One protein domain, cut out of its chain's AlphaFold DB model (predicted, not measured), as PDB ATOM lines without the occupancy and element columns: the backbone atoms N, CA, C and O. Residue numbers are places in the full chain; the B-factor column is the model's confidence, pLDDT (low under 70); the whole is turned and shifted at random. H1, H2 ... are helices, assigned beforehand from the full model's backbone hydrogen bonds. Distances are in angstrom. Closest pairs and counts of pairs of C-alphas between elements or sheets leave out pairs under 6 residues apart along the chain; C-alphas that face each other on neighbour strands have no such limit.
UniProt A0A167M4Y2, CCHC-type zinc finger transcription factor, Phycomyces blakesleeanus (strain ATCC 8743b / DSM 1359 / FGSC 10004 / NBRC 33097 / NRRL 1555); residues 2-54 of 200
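Overview. This is residues 2 to 54 of the 200 residues of the protein "CCHC-type zinc finger transcription factor" of Phycomyces blakesleeanus (strain ATCC 8743b / DSM 1359 / FGSC 10004 / NBRC 33097 / NRRL 1555) (UniProt A0A167M4Y2). The printed part has little regular structure: it is a string of two small loop-built lobes, one of residues 2 to 22 including the short helix H1, the other of residues 28 to 41, with a stretched link between them. The longer helix H2 follows the second lobe, and residues 48 to 54 stick out at that end. The 53 printed residues hold two named helices, H1 then H2, and no named strand; the class is all helix, with 11 residues in named elements. The whole is only just extended, close to loose, with a radius of gyration of the C-alphas of 15.3 A, and flat, spanning 42 by 26 by 12 A.

Along the chain. H2, residues 46 to 52, measures 11.0 A from C-alpha 46 at (-20.063, -0.257, -0.054) to C-alpha 52. H1, residues 19 to 22, begins with C-alpha 19 at (4.057, -10.159, 19.060).

Arrangement. H2 and H1 are apart. In H2, 2 of 3 O i to N i+4 pairs are within hydrogen-bond range; H1 is too short for such a pair.

Size, cuts and confidence. The farthest C-alphas, of Gly 12 and Cys 52, are 42.8 A apart. The printed part has no cut; the link from H1 to H2, 23 residues, is long. Residues 22 to 25 and 43 to 54 have pLDDT under 70.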
ATOM      1  N   PRO A   2      -6.589 -12.674  35.258       71.94
ATOM      2  CA  PRO A   2      -5.372 -12.857  34.474       71.94
ATOM      3  C   PRO A   2      -5.465 -12.070  33.162       71.94
ATOM      4  O   PRO A   2      -6.499 -12.057  32.493       71.94
ATOM      5  N   VAL A   3      -4.386 -11.368  32.813       83.12
ATOM      6  CA  VAL A   3      -4.298 -10.601  31.569       83.12
ATOM      7  C   VAL A   3      -4.005 -11.581  30.436       83.12
ATOM      8  O   VAL A   3      -2.850 -11.902  30.171       83.12
ATOM      9  N   ALA A   4      -5.064 -12.075  29.798       84.81
ATOM     10  CA  ALA A   4      -4.972 -12.903  28.603       84.81
ATOM     11  C   ALA A   4      -5.123 -12.051  27.334       84.81
ATOM     12  O   ALA A   4      -5.895 -11.085  27.271       84.81
ATOM     13  N   CYS A   5      -4.383 -12.409  26.293       86.62
ATOM     14  CA  CYS A   5      -4.440 -11.727  25.015       86.62
ATOM     15  C   CYS A   5      -5.656 -12.183  24.200       86.62
ATOM     16  O   CYS A   5      -5.700 -13.310  23.724       86.62
ATOM     17  N   ASN A   6      -6.589 -11.279  23.897       84.69
ATOM     18  CA  ASN A   6      -7.773 -11.573  23.067       84.69
ATOM     19  C   ASN A   6      -7.476 -11.911  21.588       84.69
ATOM     20  O   ASN A   6      -8.402 -12.020  20.792       84.69
ATOM     21  N   TYR A   7      -6.205 -11.954  21.180       83.25
ATOM     22  CA  TYR A   7      -5.803 -12.261  19.804       83.25
ATOM     23  C   TYR A   7      -5.110 -13.618  19.686       83.25
ATOM     24  O   TYR A   7      -5.425 -14.380  18.783       83.25
ATOM     25  N   CYS A   8      -4.159 -13.920  20.573       84.88
ATOM     26  CA  CYS A   8      -3.414 -15.181  20.541       84.88
ATOM     27  C   CYS A   8      -3.705 -16.099  21.730       84.88
ATOM     28  O   CYS A   8      -3.096 -17.161  21.810       84.88
ATOM     29  N   HIS A   9      -4.563 -15.662  22.655       86.56
ATOM     30  CA  HIS A   9      -4.907 -16.344  23.903       86.56
ATOM     31  C   HIS A   9      -3.716 -16.649  24.827       86.56
ATOM     32  O   HIS A   9      -3.868 -17.381  25.794       86.56
ATOM     33  N   GLY A  10      -2.545 -16.052  24.572       84.06
ATOM     34  CA  GLY A  10      -1.395 -16.131  25.467       84.06
ATOM     35  C   GLY A  10      -1.586 -15.277  26.718       84.06
ATOM     36  O   GLY A  10      -2.249 -14.236  26.685       84.06
ATOM     37  N   GLU A  11      -0.989 -15.714  27.815       87.44
ATOM     38  CA  GLU A  11      -1.010 -15.022  29.102       87.44
ATOM     39  C   GLU A  11       0.065 -13.923  29.200       87.44
ATOM     40  O   GLU A  11       0.977 -13.827  28.374       87.44
ATOM     41  N   GLY A  12      -0.093 -13.015  30.165       87.31
ATOM     42  CA  GLY A  12       0.895 -11.979  30.488       87.31
ATOM     43  C   GLY A  12       0.905 -10.746  29.577       87.31
ATOM     44  O   GLY A  12       1.630  -9.794  29.857       87.31
ATOM     45  N   HIS A  13       0.089 -10.697  28.517       88.62
ATOM     46  CA  HIS A  13       0.043  -9.545  27.613       88.62
ATOM     47  C   HIS A  13      -1.363  -9.243  27.080       88.62
ATOM     48  O   HIS A  13      -2.207 -10.116  26.901       88.62
ATOM     49  N   LYS A  14      -1.626  -7.961  26.796       86.81
ATOM     50  CA  LYS A  14      -2.867  -7.505  26.147       86.81
ATOM     51  C   LYS A  14      -2.708  -7.551  24.627       86.81
ATOM     52  O   LYS A  14      -1.597  -7.482  24.112       86.81
ATOM     53  N   LYS A  15      -3.827  -7.508  23.892       81.00
ATOM     54  CA  LYS A  15      -3.860  -7.407  22.414       81.00
ATOM     55  C   LYS A  15      -2.929  -6.322  21.842       81.00
ATOM     56  O   LYS A  15      -2.435  -6.467  20.728       81.00
ATOM     57  N   ALA A  16      -2.699  -5.234  22.582       80.38
ATOM     58  CA  ALA A  16      -1.795  -4.155  22.186       80.38
ATOM     59  C   ALA A  16      -0.313  -4.574  22.137       80.38
ATOM     60  O   ALA A  16       0.373  -4.146  21.213       80.38
ATOM     61  N   ASN A  17       0.138  -5.433  23.060       80.56
ATOM     62  CA  ASN A  17       1.528  -5.882  23.214       80.56
ATOM     63  C   ASN A  17       1.735  -7.328  22.721       80.56
ATOM     64  O   ASN A  17       2.520  -8.088  23.273       80.56
ATOM     65  N   CYS A  18       0.943  -7.760  21.737       83.44
ATOM     66  CA  CYS A  18       1.031  -9.110  21.193       83.44
ATOM     67  C   CYS A  18       2.008  -9.155  20.017       83.44
ATOM     68  O   CYS A  18       1.753  -8.550  18.976       83.44
ATOM     69  N   GLU A  19       3.070  -9.946  20.130       80.56
ATOM     70  CA  GLU A  19       4.057 -10.159  19.060       80.56
ATOM     71  C   GLU A  19       3.452 -10.790  17.795       80.56
ATOM     72  O   GLU A  19       3.927 -10.580  16.682       80.56
ATOM     73  N   LYS A  20       2.358 -11.556  17.925       75.00
ATOM     74  CA  LYS A  20       1.653 -12.125  16.761       75.00
ATOM     75  C   LYS A  20       0.842 -11.076  15.990       75.00
ATOM     76  O   LYS A  20       0.440 -11.335  14.858       75.00
ATOM     77  N   ARG A  21       0.585  -9.905  16.583       70.94
ATOM     78  CA  ARG A  21      -0.172  -8.813  15.955       70.94
ATOM     79  C   ARG A  21       0.686  -7.968  15.018       70.94
ATOM     80  O   ARG A  21       0.160  -7.456  14.042       70.94
ATOM     81  N   THR A  22       1.979  -7.811  15.287       64.50
ATOM     82  CA  THR A  22       2.890  -7.104  14.366       64.50
ATOM     83  C   THR A  22       3.085  -7.867  13.056       64.50
ATOM     84  O   THR A  22       3.373  -7.254  12.036       64.50
ATOM     85  N   LYS A  23       2.854  -9.187  13.064       66.25
ATOM     86  CA  LYS A  23       2.926 -10.054  11.881       66.25
ATOM     87  C   LYS A  23       1.675 -10.000  10.997       66.25
ATOM     88  O   LYS A  23       1.751 -10.402   9.842       66.25
ATOM     89  N   SER A  24       0.532  -9.525  11.505       66.94
ATOM     90  CA  SER A  24      -0.690  -9.400  10.705       66.94
ATOM     91  C   SER A  24      -0.876  -7.964  10.200       66.94
ATOM     92  O   SER A  24      -1.013  -7.034  11.004       66.94
ATOM     93  N   PRO A  25      -0.901  -7.737   8.871       69.50
ATOM     94  CA  PRO A  25      -1.190  -6.416   8.338       69.50
ATOM     95  C   PRO A  25      -2.604  -6.012   8.755       69.50
ATOM     96  O   PRO A  25      -3.543  -6.812   8.716       69.50
ATOM     97  N   ARG A  26      -2.776  -4.756   9.175       75.56
ATOM     98  CA  ARG A  26      -4.105  -4.231   9.500       75.56
ATOM     99  C   ARG A  26      -4.955  -4.237   8.232       75.56
ATOM    100  O   ARG A  26      -4.665  -3.506   7.288       75.56
ATOM    101  N   LEU A  27      -5.987  -5.073   8.234       83.38
ATOM    102  CA  LEU A  27      -6.968  -5.147   7.160       83.38
ATOM    103  C   LEU A  27      -8.061  -4.101   7.376       83.38
ATOM    104  O   LEU A  27      -8.459  -3.815   8.510       83.38
ATOM    105  N   CYS A  28      -8.586  -3.563   6.282       85.38
ATOM    106  CA  CYS A  28      -9.759  -2.712   6.309       85.38
ATOM    107  C   CYS A  28     -10.964  -3.483   6.861       85.38
ATOM    108  O   CYS A  28     -11.330  -4.539   6.350       85.38
ATOM    109  N   TYR A  29     -11.637  -2.929   7.871       83.69
ATOM    110  CA  TYR A  29     -12.830  -3.545   8.465       83.69
ATOM    111  C   TYR A  29     -14.047  -3.593   7.521       83.69
ATOM    112  O   TYR A  29     -15.027  -4.257   7.849       83.69
ATOM    113  N   GLY A  30     -14.009  -2.876   6.391       80.88
ATOM    114  CA  GLY A  30     -15.046  -2.902   5.354       80.88
ATOM    115  C   GLY A  30     -14.750  -3.935   4.265       80.88
ATOM    116  O   GLY A  30     -15.489  -4.901   4.113       80.88
ATOM    117  N   CYS A  31     -13.642  -3.762   3.535       82.75
ATOM    118  CA  CYS A  31     -13.312  -4.563   2.346       82.75
ATOM    119  C   CYS A  31     -12.254  -5.660   2.573       82.75
ATOM    120  O   CYS A  31     -11.892  -6.356   1.629       82.75
ATOM    121  N   LYS A  32     -11.727  -5.815   3.799       83.00
ATOM    122  CA  LYS A  32     -10.698  -6.804   4.188       83.00
ATOM    123  C   LYS A  32      -9.359  -6.708   3.434       83.00
ATOM    124  O   LYS A  32      -8.503  -7.567   3.621       83.00
ATOM    125  N   LYS A  33      -9.131  -5.655   2.644       82.06
ATOM    126  CA  LYS A  33      -7.844  -5.387   1.982       82.06
ATOM    127  C   LYS A  33      -6.836  -4.779   2.979       82.06
ATOM    128  O   LYS A  33      -7.246  -3.955   3.804       82.06
ATOM    129  N   PRO A  34      -5.547  -5.162   2.949       82.88
ATOM    130  CA  PRO A  34      -4.509  -4.527   3.764       82.88
ATOM    131  C   PRO A  34      -4.209  -3.097   3.284       82.88
ATOM    132  O   PRO A  34      -4.498  -2.739   2.145       82.88
ATOM    133  N   GLY A  35      -3.605  -2.277   4.149       84.44
ATOM    134  CA  GLY A  35      -3.041  -0.969   3.770       84.44
ATOM    135  C   GLY A  35      -3.918   0.249   4.069       84.44
ATOM    136  O   GLY A  35      -3.432   1.371   4.004       84.44
ATOM    137  N   HIS A  36      -5.176   0.056   4.465       85.56
ATOM    138  CA  HIS A  36      -6.043   1.142   4.924       85.56
ATOM    139  C   HIS A  36      -7.041   0.650   5.978       85.56
ATOM    140  O   HIS A  36      -7.318  -0.542   6.109       85.56
ATOM    141  N   ILE A  37      -7.602   1.582   6.746       84.88
ATOM    142  CA  ILE A  37      -8.696   1.321   7.693       84.88
ATOM    143  C   ILE A  37     -10.032   1.774   7.097       84.88
ATOM    144  O   ILE A  37     -10.051   2.539   6.141       84.88
ATOM    145  N   ARG A  38     -11.163   1.369   7.692       80.12
ATOM    146  CA  ARG A  38     -12.523   1.715   7.219       80.12
ATOM    147  C   ARG A  38     -12.709   3.210   6.911       80.12
ATOM    148  O   ARG A  38     -13.308   3.549   5.901       80.12
ATOM    149  N   ALA A  39     -12.125   4.097   7.720       79.94
ATOM    150  CA  ALA A  39     -12.184   5.551   7.516       79.94
ATOM    151  C   ALA A  39     -11.472   6.038   6.231       79.94
ATOM    152  O   ALA A  39     -11.855   7.050   5.641       79.94
ATOM    153  N   GLN A  40     -10.453   5.302   5.791       79.62
ATOM    154  CA  GLN A  40      -9.607   5.584   4.628       79.62
ATOM    155  C   GLN A  40      -9.869   4.597   3.481       79.62
ATOM    156  O   GLN A  40      -9.071   4.506   2.554       79.62
ATOM    157  N   CYS A  41     -10.969   3.838   3.540       83.81
ATOM    158  CA  CYS A  41     -11.340   2.933   2.464       83.81
ATOM    159  C   CYS A  41     -11.594   3.742   1.187       83.81
ATOM    160  O   CYS A  41     -12.366   4.696   1.259       83.81
ATOM    161  N   PRO A  42     -10.971   3.409   0.044       80.06
ATOM    162  CA  PRO A  42     -11.318   4.029  -1.233       80.06
ATOM    163  C   PRO A  42     -12.740   3.632  -1.665       80.06
ATOM    164  O   PRO A  42     -13.467   4.440  -2.233       80.06
ATOM    165  N   ASP A  43     -13.188   2.437  -1.266       68.50
ATOM    166  CA  ASP A  43     -14.498   1.860  -1.581       68.50
ATOM    167  C   ASP A  43     -15.580   2.292  -0.552       68.50
ATOM    168  O   ASP A  43     -16.315   1.460  -0.016       68.50
ATOM    169  N   LYS A  44     -15.672   3.591  -0.198       62.72
ATOM    170  CA  LYS A  44     -16.628   4.099   0.832       62.72
ATOM    171  C   LYS A  44     -18.103   3.894   0.468       62.72
ATOM    172  O   LYS A  44     -18.977   4.043   1.320       62.72
ATOM    173  N   THR A  45     -18.390   3.587  -0.793       58.00
ATOM    174  CA  THR A  45     -19.741   3.389  -1.330       58.00
ATOM    175  C   THR A  45     -20.377   2.075  -0.882       58.00
ATOM    176  O   THR A  45     -21.588   2.053  -0.687       58.00
ATOM    177  N   ILE A  46     -19.578   1.044  -0.565       57.69
ATOM    178  CA  ILE A  46     -20.063  -0.257  -0.054       57.69
ATOM    179  C   ILE A  46     -20.812  -0.097   1.291       57.69
ATOM    180  O   ILE A  46     -21.587  -0.951   1.712       57.69
ATOM    181  N   GLU A  47     -20.598   1.009   2.010       56.88
ATOM    182  CA  GLU A  47     -21.160   1.222   3.350       56.88
ATOM    183  C   GLU A  47     -22.544   1.875   3.355       56.88
ATOM    184  O   GLU A  47     -23.294   1.689   4.316       56.88
ATOM    185  N   LYS A  48     -22.893   2.643   2.312       53.16
ATOM    186  CA  LYS A  48     -24.224   3.267   2.229       53.16
ATOM    187  C   LYS A  48     -25.307   2.221   1.988       53.16
ATOM    188  O   LYS A  48     -26.389   2.340   2.556       53.16
ATOM    189  N   GLU A  49     -24.972   1.150   1.280       55.31
ATOM    190  CA  GLU A  49     -25.865   0.009   1.071       55.31
ATOM    191  C   GLU A  49     -26.156  -0.718   2.395       55.31
ATOM    192  O   GLU A  49     -27.302  -1.029   2.700       55.31
ATOM    193  N   ARG A  50     -25.164  -0.860   3.286       56.59
ATOM    194  CA  ARG A  50     -25.359  -1.566   4.570       56.59
ATOM    195  C   ARG A  50     -26.109  -0.758   5.633       56.59
ATOM    196  O   ARG A  50     -26.531  -1.335   6.632       56.59
ATOM    197  N   LYS A  51     -26.250   0.566   5.471       51.91
ATOM    198  CA  LYS A  51     -26.986   1.425   6.424       51.91
ATOM    199  C   LYS A  51     -28.394   1.808   5.949       51.91
ATOM    200  O   LYS A  51     -29.189   2.198   6.798       51.91
ATOM    201  N   CYS A  52     -28.708   1.629   4.661       45.56
ATOM    202  CA  CYS A  52     -30.094   1.553   4.175       45.56
ATOM    203  C   CYS A  52     -30.668   0.124   4.197       45.56
ATOM    204  O   CYS A  52     -31.878  -0.015   4.240       45.56
ATOM    205  N   GLN A  53     -29.858  -0.923   4.390       51.75
ATOM    206  CA  GLN A  53     -30.328  -2.273   4.776       51.75
ATOM    207  C   GLN A  53     -30.810  -2.377   6.240       51.75
ATOM    208  O   GLN A  53     -30.634  -3.387   6.919       51.75
ATOM    209  N   ARG A  54     -31.401  -1.299   6.762       52.62
ATOM    210  CA  ARG A  54     -32.348  -1.359   7.885       52.62
ATOM    211  C   ARG A  54     -33.773  -0.988   7.462       52.62
ATOM    212  O   ARG A  54     -34.617  -0.766   8.322       52.62
TER     213      ARG A  54